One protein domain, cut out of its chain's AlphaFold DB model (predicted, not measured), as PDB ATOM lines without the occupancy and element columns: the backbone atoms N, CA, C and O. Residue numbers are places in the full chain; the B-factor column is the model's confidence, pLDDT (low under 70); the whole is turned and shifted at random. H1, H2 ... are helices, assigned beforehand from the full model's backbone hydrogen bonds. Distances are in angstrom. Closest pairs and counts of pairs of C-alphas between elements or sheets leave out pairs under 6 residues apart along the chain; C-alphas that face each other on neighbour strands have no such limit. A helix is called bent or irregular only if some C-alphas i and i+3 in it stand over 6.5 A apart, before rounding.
ATOM      1  N   PHE A 755     355.292 308.961 546.626       95.19
ATOM      2  CA  PHE A 755     354.142 309.361 545.814       95.19
ATOM      3  C   PHE A 755     352.869 309.323 546.663       95.19
ATOM      4  O   PHE A 755     352.389 308.258 547.050       95.19
ATOM      5  N   GLN A 756     352.304 310.499 546.938       95.50
ATOM      6  CA  GLN A 756     351.036 310.622 547.648       95.50
ATOM      7  C   GLN A 756     349.876 310.359 546.668       95.50
ATOM      8  O   GLN A 756     349.656 311.174 545.766       95.50
ATOM      9  N   PRO A 757     349.119 309.253 546.805       93.75
ATOM     10  CA  PRO A 757     347.986 308.985 545.930       93.75
ATOM     11  C   PRO A 757     346.879 310.019 546.155       93.75
ATOM     12  O   PRO A 757     346.411 310.208 547.278       93.75
ATOM     13  N   ALA A 758     346.392 310.634 545.073       92.75
ATOM     14  CA  ALA A 758     345.241 311.543 545.112       92.75
ATOM     15  C   ALA A 758     343.973 310.866 545.672       92.75
ATOM     16  O   ALA A 758     343.102 311.523 546.239       92.75
ATOM     17  N   PHE A 759     343.892 309.541 545.530       93.81
ATOM     18  CA  PHE A 759     342.881 308.677 546.117       93.81
ATOM     19  C   PHE A 759     343.567 307.601 546.967       93.81
ATOM     20  O   PHE A 759     343.838 306.491 546.491       93.81
ATOM     21  N   ALA A 760     343.877 307.949 548.219       91.81
ATOM     22  CA  ALA A 760     344.402 307.012 549.207       91.81
ATOM     23  C   ALA A 760     343.459 305.811 549.375       91.81
ATOM     24  O   ALA A 760     342.243 305.968 549.490       91.81
ATOM     25  N   TYR A 761     344.027 304.607 549.369       89.25
ATOM     26  CA  TYR A 761     343.307 303.353 549.549       89.25
ATOM     27  C   TYR A 761     343.777 302.705 550.844       89.25
ATOM     28  O   TYR A 761     344.968 302.468 551.031       89.25
ATOM     29  N   ASP A 762     342.825 302.469 551.736       88.06
ATOM     30  CA  ASP A 762     343.044 301.808 553.012       88.06
ATOM     31  C   ASP A 762     342.906 300.292 552.807       88.06
ATOM     32  O   ASP A 762     341.833 299.790 552.463       88.06
ATOM     33  N   SER A 763     344.013 299.568 552.976       80.25
ATOM     34  CA  SER A 763     344.072 298.108 552.869       80.25
ATOM     35  C   SER A 763     343.573 297.388 554.130       80.25
ATOM     36  O   SER A 763     343.256 296.200 554.058       80.25
ATOM     37  N   GLU A 764     343.447 298.089 555.261       81.06
ATOM     38  CA  GLU A 764     342.856 297.578 556.505       81.06
ATOM     39  C   GLU A 764     341.346 297.868 556.599       81.06
ATOM     40  O   GLU A 764     340.634 297.210 557.367       81.06
ATOM     41  N   ALA A 765     340.823 298.797 555.788       75.88
ATOM     42  CA  ALA A 765     339.397 299.099 555.685       75.88
ATOM     43  C   ALA A 765     338.583 297.860 555.279       75.88
ATOM     44  O   ALA A 765     338.440 297.524 554.098       75.88
ATOM     45  N   TYR A 766     338.000 297.209 556.292       58.53
ATOM     46  CA  TYR A 766     337.139 296.032 556.190       58.53
ATOM     47  C   TYR A 766     336.154 296.138 555.019       58.53
ATOM     48  O   TYR A 766     335.100 296.771 555.121       58.53
ATOM     49  N   HIS A 767     336.486 295.464 553.916       62.81
ATOM     50  CA  HIS A 767     335.649 295.416 552.723       62.81
ATOM     51  C   HIS A 767     334.239 294.935 553.104       62.81
ATOM     52  O   HIS A 767     334.088 294.025 553.925       62.81
ATOM     53  N   TYR A 768     333.201 295.570 552.549       53.12
ATOM     54  CA  TYR A 768     331.840 295.522 553.102       53.12
ATOM     55  C   TYR A 768     331.189 294.121 553.048       53.12
ATOM     56  O   TYR A 768     330.439 293.764 552.136       53.12
ATOM     57  N   GLY A 769     331.447 293.336 554.095       54.84
ATOM     58  CA  GLY A 769     330.948 291.982 554.309       54.84
ATOM     59  C   GLY A 769     332.075 290.952 554.406       54.84
ATOM     60  O   GLY A 769     333.009 290.949 553.617       54.84
ATOM     61  N   THR A 770     331.938 289.991 555.323       54.22
ATOM     62  CA  THR A 770     332.933 288.945 555.662       54.22
ATOM     63  C   THR A 770     333.250 287.925 554.550       54.22
ATOM     64  O   THR A 770     333.857 286.880 554.798       54.22
ATOM     65  N   LYS A 771     332.864 288.210 553.304       57.94
ATOM     66  CA  LYS A 771     333.250 287.456 552.112       57.94
ATOM     67  C   LYS A 771     334.646 287.900 551.679       57.94
ATOM     68  O   LYS A 771     334.777 288.811 550.869       57.94
ATOM     69  N   LYS A 772     335.671 287.224 552.210       56.19
ATOM     70  CA  LYS A 772     337.045 287.293 551.682       56.19
ATOM     71  C   LYS A 772     337.011 287.180 550.154       56.19
ATOM     72  O   LYS A 772     336.475 286.183 549.678       56.19
ATOM     73  N   PHE A 773     337.577 288.174 549.465       60.00
ATOM     74  CA  PHE A 773     337.703 288.306 548.008       60.00
ATOM     75  C   PHE A 773     336.412 288.029 547.210       60.00
ATOM     76  O   PHE A 773     335.938 286.897 547.093       60.00
ATOM     77  N   ASN A 774     335.831 289.064 546.590       60.94
ATOM     78  CA  ASN A 774     334.671 288.882 545.716       60.94
ATOM     79  C   ASN A 774     335.102 288.326 544.346       60.94
ATOM     80  O   ASN A 774     335.115 289.041 543.347       60.94
ATOM     81  N   ASP A 775     335.371 287.019 544.337       63.69
ATOM     82  CA  ASP A 775     335.792 286.070 543.283       63.69
ATOM     83  C   ASP A 775     335.076 286.189 541.910       63.69
ATOM     84  O   ASP A 775     335.320 285.421 540.978       63.69
ATOM     85  N   ARG A 776     334.091 287.091 541.804       80.44
ATOM     86  CA  ARG A 776     333.214 287.347 540.654       80.44
ATOM     87  C   ARG A 776     332.818 288.822 540.553       80.44
ATOM     88  O   ARG A 776     331.644 289.129 540.329       80.44
ATOM     89  N   TYR A 777     333.768 289.734 540.735       90.31
ATOM     90  CA  TYR A 777     333.551 291.130 540.374       90.31
ATOM     91  C   TYR A 777     333.137 291.235 538.893       90.31
ATOM     92  O   TYR A 777     333.769 290.648 538.011       90.31
ATOM     93  N   ASP A 778     332.035 291.935 538.604       93.88
ATOM     94  CA  ASP A 778     331.545 292.059 537.230       93.88
ATOM     95  C   ASP A 778     332.354 293.120 536.483       93.88
ATOM     96  O   ASP A 778     332.139 294.318 536.656       93.88
ATOM     97  N   SER A 779     333.233 292.660 535.591       94.12
ATOM     98  CA  SER A 779     334.017 293.485 534.658       94.12
ATOM     99  C   SER A 779     333.221 294.566 533.905       94.12
ATOM    100  O   SER A 779     333.814 295.541 533.451       94.12
ATOM    101  N   ARG A 780     331.891 294.432 533.780       95.44
ATOM    102  CA  ARG A 780     330.995 295.434 533.171       95.44
ATOM    103  C   ARG A 780     330.756 296.671 534.040       95.44
ATOM    104  O   ARG A 780     330.230 297.655 533.529       95.44
ATOM    105  N   ARG A 781     331.098 296.622 535.333       95.62
ATOM    106  CA  ARG A 781     331.041 297.767 536.260       95.62
ATOM    107  C   ARG A 781     332.251 298.692 536.152       95.62
ATOM    108  O   ARG A 781     332.151 299.832 536.593       95.62
ATOM    109  N   ILE A 782     333.361 298.233 535.565       96.94
ATOM    110  CA  ILE A 782     334.551 299.072 535.377       96.94
ATOM    111  C   ILE A 782     334.161 300.279 534.509       96.94
ATOM    112  O   ILE A 782     333.677 300.084 533.389       96.94
ATOM    113  N   PRO A 783     334.350 301.525 534.986       96.94
ATOM    114  CA  PRO A 783     334.066 302.702 534.183       96.94
ATOM    115  C   PRO A 783     335.009 302.734 532.977       96.94
ATOM    116  O   PRO A 783     336.227 302.680 533.119       96.94
ATOM    117  N   VAL A 784     334.441 302.839 531.778       97.06
ATOM    118  CA  VAL A 784     335.220 302.920 530.538       97.06
ATOM    119  C   VAL A 784     335.739 304.346 530.362       97.06
ATOM    120  O   VAL A 784     334.955 305.295 530.270       97.06
ATOM    121  N   PHE A 785     337.059 304.507 530.304       95.50
ATOM    122  CA  PHE A 785     337.699 305.775 529.994       95.50
ATOM    123  C   PHE A 785     337.560 306.099 528.506       95.50
ATOM    124  O   PHE A 785     337.897 305.312 527.624       95.50
ATOM    125  N   THR A 797     338.337 309.122 540.065       95.62
ATOM    126  CA  THR A 797     337.319 309.164 541.134       95.62
ATOM    127  C   THR A 797     336.332 307.998 541.037       95.62
ATOM    128  O   THR A 797     336.084 307.316 542.029       95.62
ATOM    129  N   LYS A 798     335.758 307.738 539.853       96.50
ATOM    130  CA  LYS A 798     334.804 306.625 539.660       96.50
ATOM    131  C   LYS A 798     335.468 305.269 539.877       96.50
ATOM    132  O   LYS A 798     334.832 304.354 540.395       96.50
ATOM    133  N   LEU A 799     336.729 305.148 539.476       96.88
ATOM    134  CA  LEU A 799     337.485 303.915 539.589       96.88
ATOM    135  C   LEU A 799     337.878 303.623 541.039       96.88
ATOM    136  O   LEU A 799     337.695 302.498 541.491       96.88
ATOM    137  N   HIS A 800     338.291 304.645 541.790       96.50
ATOM    138  CA  HIS A 800     338.516 304.555 543.229       96.50
ATOM    139  C   HIS A 800     337.252 304.115 543.983       96.50
ATOM    140  O   HIS A 800     337.341 303.255 544.850       96.50
ATOM    141  N   VAL A 801     336.067 304.631 543.628       95.38
ATOM    142  CA  VAL A 801     334.801 304.189 544.245       95.38
ATOM    143  C   VAL A 801     334.549 302.694 544.014       95.38
ATOM    144  O   VAL A 801     334.146 302.000 544.942       95.38
ATOM    145  N   GLU A 802     334.809 302.163 542.817       95.19
ATOM    146  CA  GLU A 802     334.727 300.714 542.585       95.19
ATOM    147  C   GLU A 802     335.831 299.948 543.342       95.19
ATOM    148  O   GLU A 802     335.542 298.913 543.942       95.19
ATOM    149  N   ILE A 803     337.066 300.452 543.392       94.50
ATOM    150  CA  ILE A 803     338.193 299.809 544.091       94.50
ATOM    151  C   ILE A 803     337.941 299.722 545.602       94.50
ATOM    152  O   ILE A 803     337.983 298.628 546.160       94.50
ATOM    153  N   SER A 804     337.543 300.814 546.251       92.50
ATOM    154  CA  SER A 804     337.196 300.844 547.680       92.50
ATOM    155  C   SER A 804     335.941 300.026 548.033       92.50
ATOM    156  O   SER A 804     335.713 299.723 549.202       92.50
ATOM    157  N   LEU A 805     335.115 299.643 547.047       90.81
ATOM    158  CA  LEU A 805     333.938 298.786 547.247       90.81
ATOM    159  C   LEU A 805     334.194 297.289 547.010       90.81
ATOM    160  O   LEU A 805     333.446 296.470 547.548       90.81
ATOM    161  N   ASN A 806     335.173 296.914 546.179       90.81
ATOM    162  CA  ASN A 806     335.374 295.518 545.756       90.81
ATOM    163  C   ASN A 806     336.810 294.981 545.986       90.81
ATOM    164  O   ASN A 806     337.009 293.776 545.828       90.81
ATOM    165  N   GLY A 807     337.764 295.836 546.374       91.94
ATOM    166  CA  GLY A 807     339.192 295.540 546.555       91.94
ATOM    167  C   GLY A 807     340.033 295.813 545.298       91.94
ATOM    168  O   GLY A 807     339.586 295.544 544.180       91.94
ATOM    169  N   GLU A 808     341.264 296.321 545.461       94.00
ATOM    170  CA  GLU A 808     342.176 296.568 544.326       94.00
ATOM    171  C   GLU A 808     342.523 295.273 543.568       94.00
ATOM    172  O   GLU A 808     342.460 295.241 542.336       94.00
ATOM    173  N   GLU A 809     342.740 294.174 544.301       92.25
ATOM    174  CA  GLU A 809     343.031 292.825 543.788       92.25
ATOM    175  C   GLU A 809     342.009 292.329 542.747       92.25
ATOM    176  O   GLU A 809     342.343 291.556 541.851       92.25
ATOM    177  N   ALA A 810     340.743 292.750 542.861       92.94
ATOM    178  CA  ALA A 810     339.652 292.303 541.994       92.94
ATOM    179  C   ALA A 810     339.460 293.182 540.741       92.94
ATOM    180  O   ALA A 810     338.757 292.782 539.808       92.94
ATOM    181  N   ILE A 811     340.046 294.384 540.723       95.75
ATOM    182  CA  ILE A 811     339.807 295.411 539.699       95.75
ATOM    183  C   ILE A 811     341.069 295.719 538.893       95.75
ATOM    184  O   ILE A 811     341.005 295.702 537.662       95.75
ATOM    185  N   CYS A 812     342.208 295.942 539.554       97.00
ATOM    186  CA  CYS A 812     343.484 296.285 538.923       97.00
ATOM    187  C   CYS A 812     343.921 295.300 537.815       97.00
ATOM    188  O   CYS A 812     344.273 295.783 536.734       97.00
ATOM    189  N   PRO A 813     343.771 293.960 537.958       96.81
ATOM    190  CA  PRO A 813     344.038 293.008 536.872       96.81
ATOM    191  C   PRO A 813     343.239 293.227 535.580       96.81
ATOM    192  O   PRO A 813     343.645 292.769 534.512       96.81
ATOM    193  N   MET A 814     342.074 293.879 535.654       96.88
ATOM    194  CA  MET A 814     341.155 294.028 534.524       96.88
ATOM    195  C   MET A 814     341.191 295.411 533.866       96.88
ATOM    196  O   MET A 814     340.634 295.561 532.776       96.88
ATOM    197  N   LEU A 815     341.845 296.408 534.473       97.31
ATOM    198  CA  LEU A 815     341.807 297.802 534.013       97.31
ATOM    199  C   LEU A 815     342.284 297.958 532.568       97.31
ATOM    200  O   LEU A 815     341.502 298.388 531.718       97.31
ATOM    201  N   GLY A 816     343.502 297.514 532.253       96.12
ATOM    202  CA  GLY A 816     344.068 297.647 530.907       96.12
ATOM    203  C   GLY A 816     343.231 297.000 529.791       96.12
ATOM    204  O   GLY A 816     343.238 297.477 528.661       96.12
ATOM    205  N   GLN A 817     342.444 295.962 530.111       95.56
ATOM    206  CA  GLN A 817     341.593 295.241 529.151       95.56
ATOM    207  C   GLN A 817     340.113 295.666 529.136       95.56
ATOM    208  O   GLN A 817     339.336 295.102 528.354       95.56
ATOM    209  N   LYS A 818     339.661 296.519 530.064       97.31
ATOM    210  CA  LYS A 818     338.227 296.832 530.258       97.31
ATOM    211  C   LYS A 818     337.950 298.321 530.432       97.31
ATOM    212  O   LYS A 818     336.925 298.789 529.947       97.31
ATOM    213  N   ALA A 819     338.855 299.063 531.067       97.44
ATOM    214  CA  ALA A 819     338.746 300.509 531.194       97.44
ATOM    215  C   ALA A 819     339.125 301.235 529.893       97.44
ATOM    216  O   ALA A 819     338.542 302.275 529.609       97.44
ATOM    217  N   PHE A 820     340.057 300.708 529.088       97.00
ATOM    218  CA  PHE A 820     340.554 301.385 527.881       97.00
ATOM    219  C   PHE A 820     340.011 300.751 526.585       97.00
ATOM    220  O   PHE A 820     340.403 299.630 526.252       97.00
ATOM    221  N   PRO A 821     339.144 301.449 525.822       95.94
ATOM    222  CA  PRO A 821     338.658 300.980 524.527       95.94
ATOM    223  C   PRO A 821     339.790 300.756 523.526       95.94
ATOM    224  O   PRO A 821     340.767 301.510 523.504       95.94
ATOM    225  N   ASP A 822     339.607 299.788 522.632       95.25
ATOM    226  CA  ASP A 822     340.549 299.506 521.550       95.25
ATOM    227  C   ASP A 822     340.941 300.771 520.772       95.25
ATOM    228  O   ASP A 822     340.105 301.623 520.454       95.25
ATOM    229  N   ARG A 823     342.223 300.856 520.400       90.88
ATOM    230  CA  ARG A 823     342.836 301.947 519.611       90.88
ATOM    231  C   ARG A 823     342.984 303.303 520.320       90.88
ATOM    232  O   ARG A 823     343.617 304.175 519.714       90.88
ATOM    233  N   THR A 824     342.481 303.488 521.544       92.06
ATOM    234  CA  THR A 824     342.789 304.673 522.383       92.06
ATOM    235  C   THR A 824     344.286 304.760 522.698       92.06
ATOM    236  O   THR A 824     345.013 303.780 522.512       92.06
ATOM    237  N   PHE A 825     344.777 305.921 523.137       92.88
ATOM    238  CA  PHE A 825     346.185 306.080 523.511       92.88
ATOM    239  C   PHE A 825     346.534 305.194 524.715       92.88
ATOM    240  O   PHE A 825     347.483 304.416 524.627       92.88
ATOM    241  N   LEU A 826     345.716 305.203 525.777       94.56
ATOM    242  CA  LEU A 826     345.960 304.357 526.958       94.56
ATOM    243  C   LEU A 826     345.900 302.850 526.659       94.56
ATOM    244  O   LEU A 826     346.696 302.088 527.204       94.56
ATOM    245  N   ASN A 827     345.023 302.409 525.751       96.12
ATOM    246  CA  ASN A 827     344.986 301.012 525.298       96.12
ATOM    247  C   ASN A 827     346.273 300.620 524.547       96.12
ATOM    248  O   ASN A 827     346.768 299.513 524.732       96.12
ATOM    249  N   ARG A 828     346.857 301.514 523.735       95.75
ATOM    250  CA  ARG A 828     348.145 301.248 523.063       95.75
ATOM    251  C   ARG A 828     349.319 301.272 524.033       95.75
ATOM    252  O   ARG A 828     350.158 300.388 523.952       95.75
ATOM    253  N   TRP A 829     349.362 302.249 524.939       96.19
ATOM    254  CA  TRP A 829     350.391 302.337 525.974       96.19
ATOM    255  C   TRP A 829     350.417 301.065 526.830       96.19
ATOM    256  O   TRP A 829     351.452 300.415 526.898       96.19
ATOM    257  N   TYR A 830     349.270 300.638 527.373       97.12
ATOM    258  CA  TYR A 830     349.190 299.437 528.211       97.12
ATOM    259  C   TYR A 830     349.620 298.156 527.473       97.12
ATOM    260  O   TYR A 830     350.291 297.306 528.049       97.12
ATOM    261  N   ASN A 831     349.273 298.017 526.188       96.44
ATOM    262  CA  ASN A 831     349.699 296.878 525.363       96.44
ATOM    263  C   ASN A 831     351.184 296.933 524.936       96.44
ATOM    264  O   ASN A 831     351.676 295.953 524.380       96.44
ATOM    265  N   ASN A 832     351.877 298.049 525.185       96.75
ATOM    266  CA  ASN A 832     353.305 298.245 524.921       96.75
ATOM    267  C   ASN A 832     354.161 298.232 526.206       96.75
ATOM    268  O   ASN A 832     355.360 298.486 526.120       96.75
ATOM    269  N   LEU A 833     353.566 297.992 527.381       95.88
ATOM    270  CA  LEU A 833     354.295 297.885 528.648       95.88
ATOM    271  C   LEU A 833     355.094 296.583 528.740       95.88
ATOM    272  O   LEU A 833     354.659 295.538 528.246       95.88
ATOM    273  N   ASP A 834     356.218 296.634 529.454       95.56
ATOM    274  CA  ASP A 834     356.999 295.442 529.763       95.56
ATOM    275  C   ASP A 834     356.276 294.529 530.763       95.56
ATOM    276  O   ASP A 834     355.390 294.930 531.524       95.56
ATOM    277  N   HIS A 835     356.658 293.248 530.775       94.88
ATOM    278  CA  HIS A 835     355.965 292.249 531.588       94.88
ATOM    279  C   HIS A 835     356.013 292.569 533.093       94.88
ATOM    280  O   HIS A 835     355.032 292.312 533.791       94.88
ATOM    281  N   GLN A 836     357.109 293.168 533.575       95.00
ATOM    282  CA  GLN A 836     357.244 293.623 534.961       95.00
ATOM    283  C   GLN A 836     356.255 294.754 535.282       95.00
ATOM    284  O   GLN A 836     355.512 294.627 536.251       95.00
ATOM    285  N   ASP A 837     356.148 295.796 534.448       96.25
ATOM    286  CA  ASP A 837     355.154 296.871 534.627       96.25
ATOM    287  C   ASP A 837     353.722 296.326 534.670       96.25
ATOM    288  O   ASP A 837     352.929 296.692 535.540       96.25
ATOM    289  N   ILE A 838     353.396 295.396 533.767       96.88
ATOM    290  CA  ILE A 838     352.088 294.734 533.746       96.88
ATOM    291  C   ILE A 838     351.852 293.966 535.056       96.88
ATOM    292  O   ILE A 838     350.740 294.006 535.582       96.88
ATOM    293  N   ILE A 839     352.866 293.308 535.629       96.12
ATOM    294  CA  ILE A 839     352.763 292.673 536.953       96.12
ATOM    295  C   ILE A 839     352.541 293.732 538.044       96.12
ATOM    296  O   ILE A 839     351.579 293.598 538.799       96.12
ATOM    297  N   HIS A 840     353.336 294.808 538.100       95.69
ATOM    298  CA  HIS A 840     353.195 295.879 539.103       95.69
ATOM    299  C   HIS A 840     351.820 296.566 539.075       95.69
ATOM    300  O   HIS A 840     351.285 296.912 540.130       95.69
ATOM    301  N   LEU A 841     351.217 296.709 537.891       97.38
ATOM    302  CA  LEU A 841     349.865 297.241 537.713       97.38
ATOM    303  C   LEU A 841     348.750 296.218 537.993       97.38
ATOM    304  O   LEU A 841     347.637 296.611 538.333       97.38
ATOM    305  N   THR A 842     348.974 294.915 537.816       96.31
ATOM    306  CA  THR A 842     347.891 293.914 537.929       96.31
ATOM    307  C   THR A 842     347.883 293.167 539.258       96.31
ATOM    308  O   THR A 842     346.809 292.963 539.814       96.31
ATOM    309  N   MET A 843     349.046 292.752 539.760       93.38
ATOM    310  CA  MET A 843     349.193 291.863 540.924       93.38
ATOM    311  C   MET A 843     350.332 292.272 541.878       93.38
ATOM    312  O   MET A 843     350.611 291.554 542.836       93.38
ATOM    313  N   GLY A 844     351.015 293.388 541.610       91.12
ATOM    314  CA  GLY A 844     352.046 293.935 542.488       91.12
ATOM    315  C   GLY A 844     351.478 294.551 543.774       91.12
ATOM    316  O   GLY A 844     350.277 294.821 543.854       91.12
ATOM    317  N   PRO A 845     352.332 294.808 544.780       91.44
ATOM    318  CA  PRO A 845     351.922 295.521 545.986       91.44
ATOM    319  C   PRO A 845     351.437 296.933 545.634       91.44
ATOM    320  O   PRO A 845     352.054 297.616 544.812       91.44
ATOM    321  N   ASN A 846     350.351 297.370 546.280       93.94
ATOM    322  CA  ASN A 846     349.720 298.677 546.079       93.94
ATOM    323  C   ASN A 846     349.367 298.955 544.604       93.94
ATOM    324  O   ASN A 846     349.621 300.048 544.086       93.94
ATOM    325  N   ALA A 847     348.800 297.965 543.906       96.00
ATOM    326  CA  ALA A 847     348.504 298.032 542.475       96.00
ATOM    327  C   ALA A 847     347.700 299.289 542.082       96.00
ATOM    328  O   ALA A 847     347.949 299.882 541.032       96.00
ATOM    329  N   TRP A 848     346.775 299.756 542.926       97.00
ATOM    330  CA  TRP A 848     346.015 300.984 542.693       97.00
ATOM    331  C   TRP A 848     346.854 302.265 542.830       97.00
ATOM    332  O   TRP A 848     346.599 303.244 542.125       97.00
ATOM    333  N   ILE A 849     347.875 302.280 543.689       96.94
ATOM    334  CA  ILE A 849     348.817 303.407 543.788       96.94
ATOM    335  C   ILE A 849     349.702 303.449 542.533       96.94
ATOM    336  O   ILE A 849     349.848 304.514 541.935       96.94
ATOM    337  N   ASN A 850     350.175 302.289 542.060       96.94
ATOM    338  CA  ASN A 850     350.908 302.145 540.794       96.94
ATOM    339  C   ASN A 850     350.068 302.632 539.593       96.94
ATOM    340  O   ASN A 850     350.542 303.416 538.770       96.94
ATOM    341  N   TRP A 851     348.780 302.262 539.530       97.56
ATOM    342  CA  TRP A 851     347.850 302.763 538.506       97.56
ATOM    343  C   TRP A 851     347.639 304.277 538.558       97.56
ATOM    344  O   TRP A 851     347.602 304.913 537.503       97.56
ATOM    345  N   GLN A 852     347.495 304.863 539.750       96.88
ATOM    346  CA  GLN A 852     347.398 306.318 539.893       96.88
ATOM    347  C   GLN A 852     348.672 307.000 539.394       96.88
ATOM    348  O   GLN A 852     348.580 307.894 538.555       96.88
ATOM    349  N   TYR A 853     349.842 306.555 539.859       97.12
ATOM    350  CA  TYR A 853     351.141 307.093 539.457       97.12
ATOM    351  C   TYR A 853     351.325 307.052 537.934       97.12
ATOM    352  O   TYR A 853     351.494 308.101 537.313       97.12
ATOM    353  N   ALA A 854     351.165 305.878 537.314       96.75
ATOM    354  CA  ALA A 854     351.313 305.715 535.870       96.75
ATOM    355  C   ALA A 854     350.339 306.609 535.073       96.75
ATOM    356  O   ALA A 854     350.742 307.272 534.118       96.75
ATOM    357  N   ILE A 855     349.066 306.701 535.483       95.44
ATOM    358  CA  ILE A 855     348.081 307.571 534.817       95.44
ATOM    359  C   ILE A 855     348.420 309.062 535.000       95.44
ATOM    360  O   ILE A 855     348.202 309.844 534.071       95.44
ATOM    361  N   TYR A 856     348.978 309.472 536.144       94.06
ATOM    362  CA  TYR A 856     349.439 310.849 536.345       94.06
ATOM    363  C   TYR A 856     350.701 311.170 535.532       94.06
ATOM    364  O   TYR A 856     350.735 312.228 534.913       94.06
TER     365      TYR A 856
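What this domain is: This is residues 755 to 785 and 797 to 856 of the 970 residues of an uncharacterized protein of Ascobolus immersus RN42 (UniProt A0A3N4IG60). Four short helices, H1, H3, H4 and H5, gather round a fifth, H2, in the middle, crossed rather than side by side with it, while a long stretch with no named element, residues 755 to 785, loops round the outside. H1 makes a corner with H2, and H3, H4 and H5 pack on H2. The printed part has 91 residues with five named helices, H1 to H5 in order, and no named strand; the class is all helix. It is compact, with a radius of gyration of the C-alphas of 12.9 A, and spans 39 by 30 by 23 A.

How they stand to each other: H1, residues 797 to 806, and H2, residues 808 to 818, touch only at the corner by their tight link, and only just, with 3 pairs of C-alphas within 8 A; the closest are Ile 803 and Ile 811, 6.4 A. H2 is the hub and is irregular: C-alphas 813 and 816 are 7.6 A apart. H3, residues 825 to 831, touches H2 at a steep tilt of 68 degrees, only just short of about perpendicular; the closest C-alphas, Gly 816 and Tyr 830, are 6.1 A apart. H4, residues 835 to 842, touches H2 at a steep tilt of 61 degrees, opposite ways, closest at C-alphas Pro 813 and Thr 842, 4.1 A. H5, residues 847 to 856, touches H2 at a steep tilt of 43 degrees, the same way, closest at C-alphas Glu 808 and Trp 848, 6.1 A. H4 and H5 touch only at the corner, about perpendicular at 74 degrees, with C-alphas Leu 841 and Ala 847 closest at 5.0 A. H1 and H3 are apart. In H1, H3, H4 and H5 every O i to N i+4 pair is within hydrogen-bond range; in H2, 3 of 7 are, beside 5 of 8 O i to N i+3 pairs.

Where its parts are: C-alpha 755 is at (354.142, 309.361, 545.814). H1 begins at C-alpha 797 (337.319, 309.164, 541.134) and is 14.5 A long; H2 measures 14.6 A, H3 10.0 A, H4 10.4 A and H5 14.2 A, ending at C-alpha 856 (349.439, 310.849, 536.345).

The domain as a whole: The C-alphas of Thr 770 and Arg 823 are farthest apart, 39.6 A. Residues 786 to 796 are not printed; C-alphas 785 and 797 are 11.7 A apart across the cut. No link between helices is long. Residues 766 to 775 have pLDDT under 70.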